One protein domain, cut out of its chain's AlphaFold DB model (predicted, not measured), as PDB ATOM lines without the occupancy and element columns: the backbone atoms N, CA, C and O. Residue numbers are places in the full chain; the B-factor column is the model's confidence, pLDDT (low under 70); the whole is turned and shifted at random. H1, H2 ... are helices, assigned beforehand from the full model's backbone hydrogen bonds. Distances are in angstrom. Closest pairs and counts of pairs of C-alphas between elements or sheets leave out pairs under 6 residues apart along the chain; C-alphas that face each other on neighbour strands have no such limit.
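AT A GLANCE: This is residues 2 to 102 of the 240 residues of an uncharacterized protein of Omnitrophica bacterium OLB16 (UniProt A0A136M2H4). This is a loose, C-shaped set of five helices: H2 and H4 pack together in the middle, H3 sits beside H4, and H1 and H5 reach out at opposite ends of this core toward the same side. H1 sticks out as an arm with residues 2 to 7, while H5 folds away from the end of H4 at a corner. The printed part has 101 residues with five named helices, H1 to H5 in order along the chain, and no named strand, and its class is all helix. It is loose, with a radius of gyration of the C-alphas of 16.0 A, and spans 41 by 40 by 25 A.

HOW THE PARTS SIT: H1, residues 2 to 20, is apart from H2, residues 30 to 37. H1 is close but not clearly touching H4, residues 65 to 82; their closest C-alphas, of Leu 20 and Glu 65, are 7.9 A apart, and their lines stand only just about perpendicular, at 71 degrees. H2 touches H4, which meets it with residues 68 to 76 alone; the closest C-alphas, of Gly 31 and Ser 69, are 4.2 A apart. H2 and H4 run the same way at a tilt of 37 degrees, only just steep. H3, residues 50 to 59, is close but not clearly touching H4, with the closest C-alphas, of Arg 54 and Glu 68, 7.2 A apart; they run opposite ways at a steep tilt of 52 degrees. H3 is also close but not clearly touching H2, where the closest C-alphas, of Val 32 and Lys 50, are 7.7 A apart. H5, residues 84 to 99, is close but not clearly touching H4; their closest C-alphas, of Ile 80 and Asp 87, are 6.0 A apart, and they run opposite ways at a tilt of 69 degrees, only just steep. H5 is apart from H1 and H3, and only just apart from H2, at 8.3 A. Every O i to N i+4 pair is within hydrogen-bond range in H2, H3, H4 and H5, and 14 of 15 are in H1.

IN THESE COORDINATES: H1 runs 26.4 A from C-alpha 2 at (208.846, 156.131, 102.792) to C-alpha 20. H2 is 10.7 A long and H3 14.3 A. H4 runs 25.8 A from C-alpha 65 at (189.051, 139.180, 113.958). H5 runs 23.2 A and ends at C-alpha 99, at (191.805, 143.252, 82.032).

THE WHOLE: The C-alphas of Gly 61 and Leu 100, the two farthest apart, are 43.5 A apart. The printed part has no cut. The link from H2 to H3, residues 38 to 49, is long, that from H1 to H2 is short, and those from H3 to H4 and H4 to H5 are tight. Mean pLDDT of the printed part is 90.2; residues 44 and 102 are under 70.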
ATOM      1  N   VAL A   2     208.670 157.208 101.787       78.38
ATOM      2  CA  VAL A   2     208.846 156.131 102.792       78.38
ATOM      3  C   VAL A   2     208.264 156.492 104.166       78.38
ATOM      4  O   VAL A   2     207.514 155.705 104.727       78.38
ATOM      5  N   LEU A   3     208.518 157.709 104.661       86.62
ATOM      6  CA  LEU A   3     207.958 158.185 105.932       86.62
ATOM      7  C   LEU A   3     206.421 158.171 105.948       86.62
ATOM      8  O   LEU A   3     205.831 157.731 106.923       86.62
ATOM      9  N   TYR A   4     205.764 158.596 104.864       81.31
ATOM     10  CA  TYR A   4     204.298 158.578 104.772       81.31
ATOM     11  C   TYR A   4     203.739 157.155 104.769       81.31
ATOM     12  O   TYR A   4     202.743 156.895 105.437       81.31
ATOM     13  N   ALA A   5     204.390 156.232 104.054       80.19
ATOM     14  CA  ALA A   5     204.008 154.824 104.070       80.19
ATOM     15  C   ALA A   5     204.168 154.230 105.477       80.19
ATOM     16  O   ALA A   5     203.257 153.575 105.975       80.19
ATOM     17  N   PHE A   6     205.287 154.524 106.146       89.94
ATOM     18  CA  PHE A   6     205.527 154.082 107.515       89.94
ATOM     19  C   PHE A   6     204.484 154.645 108.483       89.94
ATOM     20  O   PHE A   6     203.898 153.888 109.251       89.94
ATOM     21  N   LEU A   7     204.184 155.945 108.398       90.56
ATOM     22  CA  LEU A   7     203.154 156.582 109.215       90.56
ATOM     23  C   LEU A   7     201.789 155.927 108.990       90.56
ATOM     24  O   LEU A   7     201.159 155.510 109.960       90.56
ATOM     25  N   ALA A   8     201.371 155.740 107.735       84.31
ATOM     26  CA  ALA A   8     200.100 155.096 107.404       84.31
ATOM     27  C   ALA A   8     199.984 153.674 107.988       84.31
ATOM     28  O   ALA A   8     198.967 153.335 108.593       84.31
ATOM     29  N   VAL A   9     201.040 152.860 107.870       90.62
ATOM     30  CA  VAL A   9     201.077 151.507 108.452       90.62
ATOM     31  C   VAL A   9     201.084 151.567 109.982       90.62
ATOM     32  O   VAL A   9     200.376 150.793 110.632       90.62
ATOM     33  N   SER A  10     201.847 152.491 110.571       93.06
ATOM     34  CA  SER A  10     201.991 152.612 112.025       93.06
ATOM     35  C   SER A  10     200.678 152.991 112.706       93.06
ATOM     36  O   SER A  10     200.309 152.337 113.676       93.06
ATOM     37  N   PHE A  11     199.910 153.943 112.160       92.50
ATOM     38  CA  PHE A  11     198.610 154.328 112.722       92.50
ATOM     39  C   PHE A  11     197.643 153.149 112.769       92.50
ATOM     40  O   PHE A  11     196.985 152.919 113.785       92.50
ATOM     41  N   TRP A  12     197.594 152.362 111.694       90.56
ATOM     42  CA  TRP A  12     196.728 151.190 111.655       90.56
ATOM     43  C   TRP A  12     197.190 150.093 112.619       90.56
ATOM     44  O   TRP A  12     196.377 149.471 113.299       90.56
ATOM     45  N   THR A  13     198.505 149.896 112.723       93.56
ATOM     46  CA  THR A  13     199.105 148.924 113.648       93.56
ATOM     47  C   THR A  13     198.820 149.299 115.103       93.56
ATOM     48  O   THR A  13     198.405 148.444 115.881       93.56
ATOM     49  N   ILE A  14     198.963 150.582 115.458       94.81
ATOM     50  CA  ILE A  14     198.645 151.108 116.794       94.81
ATOM     51  C   ILE A  14     197.161 150.898 117.109       94.81
ATOM     52  O   ILE A  14     196.834 150.417 118.191       94.81
ATOM     53  N   ARG A  15     196.258 151.193 116.161       92.94
ATOM     54  CA  ARG A  15     194.819 150.937 116.335       92.94
ATOM     55  C   ARG A  15     194.538 149.460 116.594       92.94
ATOM     56  O   ARG A  15     193.734 149.148 117.465       92.94
ATOM     57  N   ASN A  16     195.164 148.560 115.836       91.50
ATOM     58  CA  ASN A  16     194.952 147.122 116.006       91.50
ATOM     59  C   ASN A  16     195.445 146.643 117.373       91.50
ATOM     60  O   ASN A  16     194.721 145.908 118.035       91.50
ATOM     61  N   GLN A  17     196.590 147.141 117.844       95.31
ATOM     62  CA  GLN A  17     197.057 146.827 119.191       95.31
ATOM     63  C   GLN A  17     196.106 147.376 120.263       95.31
ATOM     64  O   GLN A  17     195.780 146.673 121.207       95.31
ATOM     65  N   ALA A  18     195.630 148.614 120.120       94.88
ATOM     66  CA  ALA A  18     194.784 149.247 121.132       94.88
ATOM     67  C   ALA A  18     193.366 148.653 121.216       94.88
ATOM     68  O   ALA A  18     192.775 148.648 122.291       94.88
ATOM     69  N   VAL A  19     192.803 148.196 120.092       92.94
ATOM     70  CA  VAL A  19     191.405 147.724 120.015       92.94
ATOM     71  C   VAL A  19     191.299 146.202 120.057       92.94
ATOM     72  O   VAL A  19     190.336 145.681 120.610       92.94
ATOM     73  N   LEU A  20     192.250 145.494 119.447       91.06
ATOM     74  CA  LEU A  20     192.203 144.039 119.287       91.06
ATOM     75  C   LEU A  20     193.254 143.315 120.134       91.06
ATOM     76  O   LEU A  20     193.250 142.095 120.145       91.06
ATOM     77  N   ASP A  21     194.148 144.042 120.810       93.56
ATOM     78  CA  ASP A  21     195.299 143.485 121.534       93.56
ATOM     79  C   ASP A  21     196.265 142.679 120.639       93.56
ATOM     80  O   ASP A  21     196.960 141.768 121.082       93.56
ATOM     81  N   HIS A  22     196.328 143.029 119.344       91.94
ATOM     82  CA  HIS A  22     197.214 142.384 118.370       91.94
ATOM     83  C   HIS A  22     198.000 143.387 117.519       91.94
ATOM     84  O   HIS A  22     197.435 144.287 116.890       91.94
ATOM     85  N   VAL A  23     199.305 143.148 117.366       92.94
ATOM     86  CA  VAL A  23     200.176 143.898 116.445       92.94
ATOM     87  C   VAL A  23     199.999 143.372 115.018       92.94
ATOM     88  O   VAL A  23     200.755 142.522 114.547       92.94
ATOM     89  N   VAL A  24     198.986 143.878 114.308       90.94
ATOM     90  CA  VAL A  24     198.729 143.516 112.904       90.94
ATOM     91  C   VAL A  24     199.010 144.707 111.987       90.94
ATOM     92  O   VAL A  24     198.284 145.705 112.061       90.94
ATOM     93  N   PRO A  25     200.005 144.620 111.085       83.19
ATOM     94  CA  PRO A  25     200.241 145.670 110.112       83.19
ATOM     95  C   PRO A  25     199.105 145.702 109.083       83.19
ATOM     96  O   PRO A  25     198.773 144.697 108.457       83.19
ATOM     97  N   VAL A  26     198.531 146.890 108.883       85.25
ATOM     98  CA  VAL A  26     197.586 147.244 107.801       85.25
ATOM     99  C   VAL A  26     196.175 146.655 107.874       85.25
ATOM    100  O   VAL A  26     195.228 147.401 107.653       85.25
ATOM    101  N   SER A  27     195.969 145.356 108.109       89.75
ATOM    102  CA  SER A  27     194.604 144.802 108.081       89.75
ATOM    103  C   SER A  27     194.460 143.456 108.777       89.75
ATOM    104  O   SER A  27     195.221 142.529 108.513       89.75
ATOM    105  N   THR A  28     193.405 143.320 109.580       91.06
ATOM    106  CA  THR A  28     192.931 142.041 110.123       91.06
ATOM    107  C   THR A  28     192.134 141.227 109.105       91.06
ATOM    108  O   THR A  28     192.006 140.021 109.254       91.06
ATOM    109  N   ASN A  29     191.684 141.828 107.999       92.38
ATOM    110  CA  ASN A  29     190.892 141.148 106.967       92.38
ATOM    111  C   ASN A  29     191.734 140.443 105.889       92.38
ATOM    112  O   ASN A  29     191.186 139.966 104.894       92.38
ATOM    113  N   SER A  30     193.060 140.388 106.045       92.50
ATOM    114  CA  SER A  30     193.960 139.759 105.069       92.50
ATOM    115  C   SER A  30     193.594 138.295 104.815       92.50
ATOM    116  O   SER A  30     193.465 137.908 103.657       92.50
ATOM    117  N   GLY A  31     193.335 137.515 105.867       95.00
ATOM    118  CA  GLY A  31     192.949 136.115 105.746       95.00
ATOM    119  C   GLY A  31     191.590 135.909 105.092       95.00
ATOM    120  O   GLY A  31     191.465 135.055 104.221       95.00
ATOM    121  N   VAL A  32     190.600 136.745 105.420       94.62
ATOM    122  CA  VAL A  32     189.278 136.723 104.771       94.62
ATOM    123  C   VAL A  32     189.414 136.983 103.273       94.62
ATOM    124  O   VAL A  32     188.875 136.232 102.468       94.62
ATOM    125  N   ASN A  33     190.149 138.028 102.887       92.94
ATOM    126  CA  ASN A  33     190.388 138.352 101.482       92.94
ATOM    127  C   ASN A  33     191.121 137.200 100.777       92.94
ATOM    128  O   ASN A  33     190.657 136.713  99.749       92.94
ATOM    129  N   PHE A  34     192.191 136.689 101.388       94.62
ATOM    130  CA  PHE A  34     192.934 135.545 100.870       94.62
ATOM    131  C   PHE A  34     192.029 134.319 100.652       94.62
ATOM    132  O   PHE A  34     192.053 133.737  99.576       94.62
ATOM    133  N   TYR A  35     191.144 133.989 101.599       95.56
ATOM    134  CA  TYR A  35     190.129 132.945 101.417       95.56
ATOM    135  C   TYR A  35     189.173 133.225 100.266       95.56
ATOM    136  O   TYR A  35     188.934 132.332  99.462       95.56
ATOM    137  N   LEU A  36     188.661 134.452 100.138       91.94
ATOM    138  CA  LEU A  36     187.805 134.813  99.008       91.94
ATOM    139  C   LEU A  36     188.515 134.568  97.674       91.94
ATOM    140  O   LEU A  36     187.880 134.158  96.714       91.94
ATOM    141  N   GLY A  37     189.829 134.790  97.609       91.62
ATOM    142  CA  GLY A  37     190.635 134.472  96.436       91.62
ATOM    143  C   GLY A  37     190.849 132.975  96.181       91.62
ATOM    144  O   GLY A  37     191.198 132.641  95.049       91.62
ATOM    145  N   HIS A  38     190.660 132.112  97.185       94.50
ATOM    146  CA  HIS A  38     191.155 130.733  97.221       94.50
ATOM    147  C   HIS A  38     190.212 129.806  98.022       94.50
ATOM    148  O   HIS A  38     190.456 129.516  99.197       94.50
ATOM    149  N   HIS A  39     189.127 129.333  97.400       93.38
ATOM    150  CA  HIS A  39     188.170 128.413  98.027       93.38
ATOM    151  C   HIS A  39     187.459 127.512  97.004       93.38
ATOM    152  O   HIS A  39     187.512 127.774  95.807       93.38
ATOM    153  N   GLU A  40     186.774 126.465  97.481       88.62
ATOM    154  CA  GLU A  40     186.134 125.439  96.637       88.62
ATOM    155  C   GLU A  40     185.072 126.000  95.688       88.62
ATOM    156  O   GLU A  40     185.133 125.763  94.485       88.62
ATOM    157  N   ASP A  41     184.178 126.843  96.202       83.62
ATOM    158  CA  ASP A  41     183.136 127.498  95.405       83.62
ATOM    159  C   ASP A  41     183.638 128.747  94.665       83.62
ATOM    160  O   ASP A  41     182.895 129.736  94.541       83.62
ATOM    161  N   PHE A  42     184.917 128.776  94.269       79.56
ATOM    162  CA  PHE A  42     185.498 129.959  93.650       79.56
ATOM    163  C   PHE A  42     184.654 130.380  92.450       79.56
ATOM    164  O   PHE A  42     184.450 129.658  91.476       79.56
ATOM    165  N   GLY A  43     184.197 131.619  92.522       75.69
ATOM    166  CA  GLY A  43     183.540 132.308  91.438       75.69
ATOM    167  C   GLY A  43     183.959 133.758  91.508       75.69
ATOM    168  O   GLY A  43     184.169 134.308  92.585       75.69
ATOM    169  N   TYR A  44     184.046 134.406  90.356       67.75
ATOM    170  CA  TYR A  44     184.485 135.797  90.262       67.75
ATOM    171  C   TYR A  44     183.700 136.770  91.176       67.75
ATOM    172  O   TYR A  44     184.239 137.768  91.650       67.75
ATOM    173  N   ASN A  45     182.435 136.453  91.474       71.62
ATOM    174  CA  ASN A  45     181.580 137.179  92.422       71.62
ATOM    175  C   ASN A  45     181.188 136.341  93.657       71.62
ATOM    176  O   ASN A  45     180.276 136.726  94.388       71.62
ATOM    177  N   SER A  46     181.822 135.189  93.862       78.31
ATOM    178  CA  SER A  46     181.531 134.300  94.983       78.31
ATOM    179  C   SER A  46     182.167 134.831  96.263       78.31
ATOM    180  O   SER A  46     183.249 135.421  96.244       78.31
ATOM    181  N   PHE A  47     181.471 134.630  97.380       84.19
ATOM    182  CA  PHE A  47     181.997 134.914  98.713       84.19
ATOM    183  C   PHE A  47     182.339 133.640  99.502       84.19
ATOM    184  O   PHE A  47     182.714 133.746 100.673       84.19
ATOM    185  N   GLY A  48     182.183 132.461  98.885       88.38
ATOM    186  CA  GLY A  48     182.273 131.166  99.563       88.38
ATOM    187  C   GLY A  48     181.342 131.061 100.780       88.38
ATOM    188  O   GLY A  48     180.407 131.850 100.941       88.38
ATOM    189  N   ASP A  49     181.651 130.138 101.692       91.44
ATOM    190  CA  ASP A  49     180.966 129.978 102.985       91.44
ATOM    191  C   ASP A  49     181.526 130.923 104.069       91.44
ATOM    192  O   ASP A  49     181.675 130.575 105.242       91.44
ATOM    193  N   LYS A  50     181.895 132.155 103.695       93.06
ATOM    194  CA  LYS A  50     182.512 133.101 104.637       93.06
ATOM    195  C   LYS A  50     181.620 133.363 105.857       93.06
ATOM    196  O   LYS A  50     182.102 133.372 106.987       93.06
ATOM    197  N   GLU A  51     180.321 133.573 105.652       92.50
ATOM    198  CA  GLU A  51     179.408 133.849 106.768       92.50
ATOM    199  C   GLU A  51     179.109 132.600 107.611       92.50
ATOM    200  O   GLU A  51     179.023 132.721 108.832       92.50
ATOM    201  N   GLY A  52     179.051 131.398 107.024       92.88
ATOM    202  CA  GLY A  52     178.907 130.167 107.805       92.88
ATOM    203  C   GLY A  52     180.139 129.880 108.662       92.88
ATOM    204  O   GLY A  52     180.002 129.547 109.841       92.88
ATOM    205  N   ILE A  53     181.349 130.100 108.133       93.56
ATOM    206  CA  ILE A  53     182.597 130.005 108.912       93.56
ATOM    207  C   ILE A  53     182.570 130.992 110.088       93.56
ATOM    208  O   ILE A  53     182.840 130.595 111.224       93.56
ATOM    209  N   ARG A  54     182.180 132.252 109.853       95.31
ATOM    210  CA  ARG A  54     182.046 133.271 110.910       95.31
ATOM    211  C   ARG A  54     181.048 132.866 111.982       95.31
ATOM    212  O   ARG A  54     181.352 132.975 113.166       95.31
ATOM    213  N   GLN A  55     179.872 132.387 111.589       94.62
ATOM    214  CA  GLN A  55     178.856 131.930 112.535       94.62
ATOM    215  C   GLN A  55     179.370 130.769 113.394       94.62
ATOM    216  O   GLN A  55     179.168 130.788 114.607       94.62
ATOM    217  N   ARG A  56     180.098 129.810 112.802       96.12
ATOM    218  CA  ARG A  56     180.720 128.701 113.545       96.12
ATOM    219  C   ARG A  56     181.779 129.186 114.536       96.12
ATOM    220  O   ARG A  56     181.772 128.737 115.678       96.12
ATOM    221  N   LEU A  57     182.634 130.133 114.145       95.69
ATOM    222  CA  LEU A  57     183.629 130.726 115.050       95.69
ATOM    223  C   LEU A  57     182.970 131.472 116.216       95.69
ATOM    224  O   LEU A  57     183.357 131.282 117.368       95.69
ATOM    225  N   ARG A  58     181.918 132.250 115.942       94.69
ATOM    226  CA  ARG A  58     181.149 132.952 116.981       94.69
ATOM    227  C   ARG A  58     180.436 131.989 117.925       94.69
ATOM    228  O   ARG A  58     180.447 132.209 119.131       94.69
ATOM    229  N   ALA A  59     179.865 130.904 117.400       95.38
ATOM    230  CA  ALA A  59     179.252 129.850 118.210       95.38
ATOM    231  C   ALA A  59     180.270 129.146 119.127       95.38
ATOM    232  O   ALA A  59     179.908 128.674 120.198       95.38
ATOM    233  N   GLN A  60     181.550 129.128 118.739       96.75
ATOM    234  CA  GLN A  60     182.671 128.660 119.561       96.75
ATOM    235  C   GLN A  60     183.206 129.731 120.532       96.75
ATOM    236  O   GLN A  60     184.221 129.511 121.189       96.75
ATOM    237  N   GLY A  61     182.555 130.896 120.624       95.94
ATOM    238  CA  GLY A  61     182.969 132.012 121.478       95.94
ATOM    239  C   GLY A  61     184.086 132.884 120.893       95.94
ATOM    240  O   GLY A  61     184.557 133.798 121.568       95.94
ATOM    241  N   SER A  62     184.511 132.648 119.648       91.88
ATOM    242  CA  SER A  62     185.545 133.448 118.987       91.88
ATOM    243  C   SER A  62     184.928 134.643 118.259       91.88
ATOM    244  O   SER A  62     184.428 134.512 117.143       91.88
ATOM    245  N   ASN A  63     185.029 135.824 118.871       90.75
ATOM    246  CA  ASN A  63     184.729 137.116 118.235       90.75
ATOM    247  C   ASN A  63     185.996 137.878 117.796       90.75
ATOM    248  O   ASN A  63     185.912 139.044 117.420       90.75
ATOM    249  N   ASP A  64     187.167 137.239 117.863       93.56
ATOM    250  CA  ASP A  64     188.451 137.856 117.528       93.56
ATOM    251  C   ASP A  64     188.702 137.820 116.009       93.56
ATOM    252  O   ASP A  64     188.875 136.753 115.410       93.56
ATOM    253  N   GLU A  65     188.759 139.004 115.388       92.50
ATOM    254  CA  GLU A  65     189.051 139.180 113.958       92.50
ATOM    255  C   GLU A  65     190.397 138.564 113.546       92.50
ATOM    256  O   GLU A  65     190.560 138.119 112.409       92.50
ATOM    257  N   VAL A  66     191.383 138.524 114.446       94.31
ATOM    258  CA  VAL A  66     192.707 137.958 114.161       94.31
ATOM    259  C   VAL A  66     192.649 136.437 114.132       94.31
ATOM    260  O   VAL A  66     193.275 135.817 113.265       94.31
ATOM    261  N   VAL A  67     191.876 135.825 115.032       94.56
ATOM    262  CA  VAL A  67     191.600 134.379 114.994       94.56
ATOM    263  C   VAL A  67     190.827 134.034 113.726       94.56
ATOM    264  O   VAL A  67     191.225 133.115 113.008       94.56
ATOM    265  N   GLU A  68     189.792 134.811 113.400       95.50
ATOM    266  CA  GLU A  68     189.031 134.671 112.157       95.50
ATOM    267  C   GLU A  68     189.958 134.704 110.931       95.50
ATOM    268  O   GLU A  68     189.951 133.781 110.115       95.50
ATOM    269  N   SER A  69     190.814 135.724 110.836       95.56
ATOM    270  CA  SER A  69     191.778 135.885 109.744       95.56
ATOM    271  C   SER A  69     192.692 134.668 109.593       95.56
ATOM    272  O   SER A  69     192.818 134.116 108.499       95.56
ATOM    273  N   LYS A  70     193.266 134.175 110.700       95.62
ATOM    274  CA  LYS A  70     194.115 132.972 110.702       95.62
ATOM    275  C   LYS A  70     193.360 131.741 110.205       95.62
ATOM    276  O   LYS A  70     193.905 130.980 109.406       95.62
ATOM    277  N   VAL A  71     192.118 131.548 110.650       97.06
ATOM    278  CA  VAL A  71     191.280 130.416 110.227       97.06
ATOM    279  C   VAL A  71     191.017 130.473 108.724       97.06
ATOM    280  O   VAL A  71     191.241 129.476 108.036       97.06
ATOM    281  N   PHE A  72     190.637 131.634 108.189       97.12
ATOM    282  CA  PHE A  72     190.434 131.800 106.749       97.12
ATOM    283  C   PHE A  72     191.710 131.567 105.936       97.12
ATOM    284  O   PHE A  72     191.668 130.850 104.935       97.12
ATOM    285  N   THR A  73     192.861 132.081 106.387       96.62
ATOM    286  CA  THR A  73     194.148 131.800 105.737       96.62
ATOM    287  C   THR A  73     194.453 130.305 105.714       96.62
ATOM    288  O   THR A  73     194.879 129.783 104.688       96.62
ATOM    289  N   LEU A  74     194.221 129.591 106.817       97.50
ATOM    290  CA  LEU A  74     194.467 128.149 106.882       97.50
ATOM    291  C   LEU A  74     193.543 127.359 105.950       97.50
ATOM    292  O   LEU A  74     194.001 126.406 105.320       97.50
ATOM    293  N   ILE A  75     192.271 127.746 105.842       96.94
ATOM    294  CA  ILE A  75     191.320 127.123 104.911       96.94
ATOM    295  C   ILE A  75     191.787 127.333 103.465       96.94
ATOM    296  O   ILE A  75     191.896 126.361 102.719       96.94
ATOM    297  N   ALA A  76     192.155 128.565 103.106       96.62
ATOM    298  CA  ALA A  76     192.687 128.898 101.787       96.62
ATOM    299  C   ALA A  76     193.960 128.110 101.445       96.62
ATOM    300  O   ALA A  76     194.053 127.493 100.390       96.62
ATOM    301  N   LEU A  77     194.936 128.065 102.360       97.62
ATOM    302  CA  LEU A  77     196.185 127.327 102.147       97.62
ATOM    303  C   LEU A  77     195.946 125.823 101.983       97.62
ATOM    304  O   LEU A  77     196.613 125.180 101.173       97.62
ATOM    305  N   ARG A  78     194.996 125.253 102.735       97.69
ATOM    306  CA  ARG A  78     194.592 123.852 102.558       97.69
ATOM    307  C   ARG A  78     193.986 123.631 101.179       97.69
ATOM    308  O   ARG A  78     194.371 122.658 100.540       97.69
ATOM    309  N   TYR A  79     193.115 124.533 100.728       96.38
ATOM    310  CA  TYR A  79     192.517 124.475  99.397       96.38
ATOM    311  C   TYR A  79     193.576 124.542  98.290       96.38
ATOM    312  O   TYR A  79     193.639 123.631  97.472       96.38
ATOM    313  N   ILE A  80     194.474 125.536  98.317       96.75
ATOM    314  CA  ILE A  80     195.565 125.671  97.331       96.75
ATOM    315  C   ILE A  80     196.425 124.403  97.299       96.75
ATOM    316  O   ILE A  80     196.826 123.940  96.235       96.75
ATOM    317  N   ARG A  81     196.714 123.820  98.469       97.94
ATOM    318  CA  ARG A  81     197.518 122.598  98.560       97.94
ATOM    319  C   ARG A  81     196.813 121.387  97.948       97.94
ATOM    320  O   ARG A  81     197.499 120.555  97.361       97.94
ATOM    321  N   SER A  82     195.499 121.245  98.125       97.88
ATOM    322  CA  SER A  82     194.741 120.105  97.594       97.88
ATOM    323  C   SER A  82     194.257 120.292  96.153       97.88
ATOM    324  O   SER A  82     194.029 119.290  95.487       97.88
ATOM    325  N   HIS A  83     194.158 121.533  95.668       96.25
ATOM    326  CA  HIS A  83     193.597 121.903  94.360       96.25
ATOM    327  C   HIS A  83     194.514 122.886  93.613       96.25
ATOM    328  O   HIS A  83     194.099 123.950  93.150       96.25
ATOM    329  N   PHE A  84     195.813 122.578  93.564       96.62
ATOM    330  CA  PHE A  84     196.828 123.505  93.054       96.62
ATOM    331  C   PHE A  84     196.586 123.926  91.596       96.62
ATOM    332  O   PHE A  84     196.768 125.093  91.242       96.62
ATOM    333  N   TRP A  85     196.160 122.992  90.741       96.50
ATOM    334  CA  TRP A  85     195.902 123.282  89.330       96.50
ATOM    335  C   TRP A  85     194.609 124.043  89.096       96.50
ATOM    336  O   TRP A  85     194.599 124.960  88.272       96.50
ATOM    337  N   GLU A  86     193.561 123.736  89.846       92.50
ATOM    338  CA  GLU A  86     192.317 124.495  89.827       92.50
ATOM    339  C   GLU A  86     192.563 125.934  90.300       92.50
ATOM    340  O   GLU A  86     192.155 126.883  89.630       92.50
ATOM    341  N   ASP A  87     193.316 126.123  91.388       93.19
ATOM    342  CA  ASP A  87     193.651 127.456  91.891       93.19
ATOM    343  C   ASP A  87     194.485 128.266  90.886       93.19
ATOM    344  O   ASP A  87     194.227 129.449  90.652       93.19
ATOM    345  N   MET A  88     195.451 127.631  90.216       92.50
ATOM    346  CA  MET A  88     196.219 128.284  89.153       92.50
ATOM    347  C   MET A  88     195.311 128.745  88.001       92.50
ATOM    348  O   MET A  88     195.438 129.882  87.535       92.50
ATOM    349  N   GLN A  89     194.374 127.903  87.558       89.94
ATOM    350  CA  GLN A  89     193.396 128.269  86.526       89.94
ATOM    351  C   GLN A  89     192.490 129.415  86.990       89.94
ATOM    352  O   GLN A  89     192.268 130.363  86.232       89.94
ATOM    353  N   ASN A  90     192.043 129.386  88.248       87.38
ATOM    354  CA  ASN A  90     191.260 130.458  88.857       87.38
ATOM    355  C   ASN A  90     192.037 131.779  88.867       87.38
ATOM    356  O   ASN A  90     191.491 132.822  88.508       87.38
ATOM    357  N   ASN A  91     193.333 131.755  89.188       89.25
ATOM    358  CA  ASN A  91     194.179 132.946  89.123       89.25
ATOM    359  C   ASN A  91     194.340 133.473  87.688       89.25
ATOM    360  O   ASN A  91     194.269 134.684  87.473       89.25
ATOM    361  N   LEU A  92     194.476 132.608  86.682       87.56
ATOM    362  CA  LEU A  92     194.474 133.042  85.277       87.56
ATOM    363  C   LEU A  92     193.124 133.646  84.866       87.56
ATOM    364  O   LEU A  92     193.087 134.685  84.199       87.56
ATOM    365  N   ALA A  93     192.017 133.060  85.324       83.75
ATOM    366  CA  ALA A  93     190.688 133.626  85.130       83.75
ATOM    367  C   ALA A  93     190.577 135.014  85.781       83.75
ATOM    368  O   ALA A  93     190.026 135.925  85.165       83.75
ATOM    369  N   LYS A  94     191.178 135.241  86.960       85.25
ATOM    370  CA  LYS A  94     191.264 136.584  87.565       85.25
ATOM    371  C   LYS A  94     192.002 137.575  86.661       85.25
ATOM    372  O   LYS A  94     191.523 138.696  86.538       85.25
ATOM    373  N   VAL A  95     193.103 137.199  85.986       83.62
ATOM    374  CA  VAL A  95     193.787 138.086  85.006       83.62
ATOM    375  C   VAL A  95     192.821 138.481  83.898       83.62
ATOM    376  O   VAL A  95     192.664 139.663  83.583       83.62
ATOM    377  N   TYR A  96     192.156 137.481  83.319       83.00
ATOM    378  CA  TYR A  96     191.174 137.700  82.268       83.00
ATOM    379  C   TYR A  96     190.072 138.643  82.758       83.00
ATOM    380  O   TYR A  96     189.775 139.652  82.119       83.00
ATOM    381  N   HIS A  97     189.517 138.400  83.941       78.44
ATOM    382  CA  HIS A  97     188.502 139.275  84.498       78.44
ATOM    383  C   HIS A  97     189.027 140.639  84.939       78.44
ATOM    384  O   HIS A  97     188.252 141.585  85.001       78.44
ATOM    385  N   LEU A  98     190.319 140.794  85.205       79.69
ATOM    386  CA  LEU A  98     190.917 142.070  85.575       79.69
ATOM    387  C   LEU A  98     191.127 142.980  84.368       79.69
ATOM    388  O   LEU A  98     190.903 144.178  84.490       79.69
ATOM    389  N   PHE A  99     191.476 142.434  83.205       77.62
ATOM    390  CA  PHE A  99     191.805 143.252  82.032       77.62
ATOM    391  C   PHE A  99     190.791 143.161  80.893       77.62
ATOM    392  O   PHE A  99     190.625 144.126  80.150       77.62
ATOM    393  N   LEU A 100     190.113 142.021  80.750       75.81
ATOM    394  CA  LEU A 100     189.377 141.664  79.535       75.81
ATOM    395  C   LEU A 100     187.874 141.522  79.748       75.81
ATOM    396  O   LEU A 100     187.112 141.829  78.833       75.81
ATOM    397  N   ALA A 101     187.422 141.112  80.940       71.62
ATOM    398  CA  ALA A 101     185.984 141.059  81.197       71.62
ATOM    399  C   ALA A 101     185.358 142.454  81.017       71.62
ATOM    400  O   ALA A 101     185.975 143.461  81.381       71.62
ATOM    401  N   PRO A 102     184.141 142.571  80.477       64.62
ATOM    402  CA  PRO A 102     183.443 143.840  80.534       64.62
ATOM    403  C   PRO A 102     183.343 144.264  82.003       64.62
ATOM    404  O   PRO A 102     183.130 143.430  82.884       64.62
TER     405      PRO A 102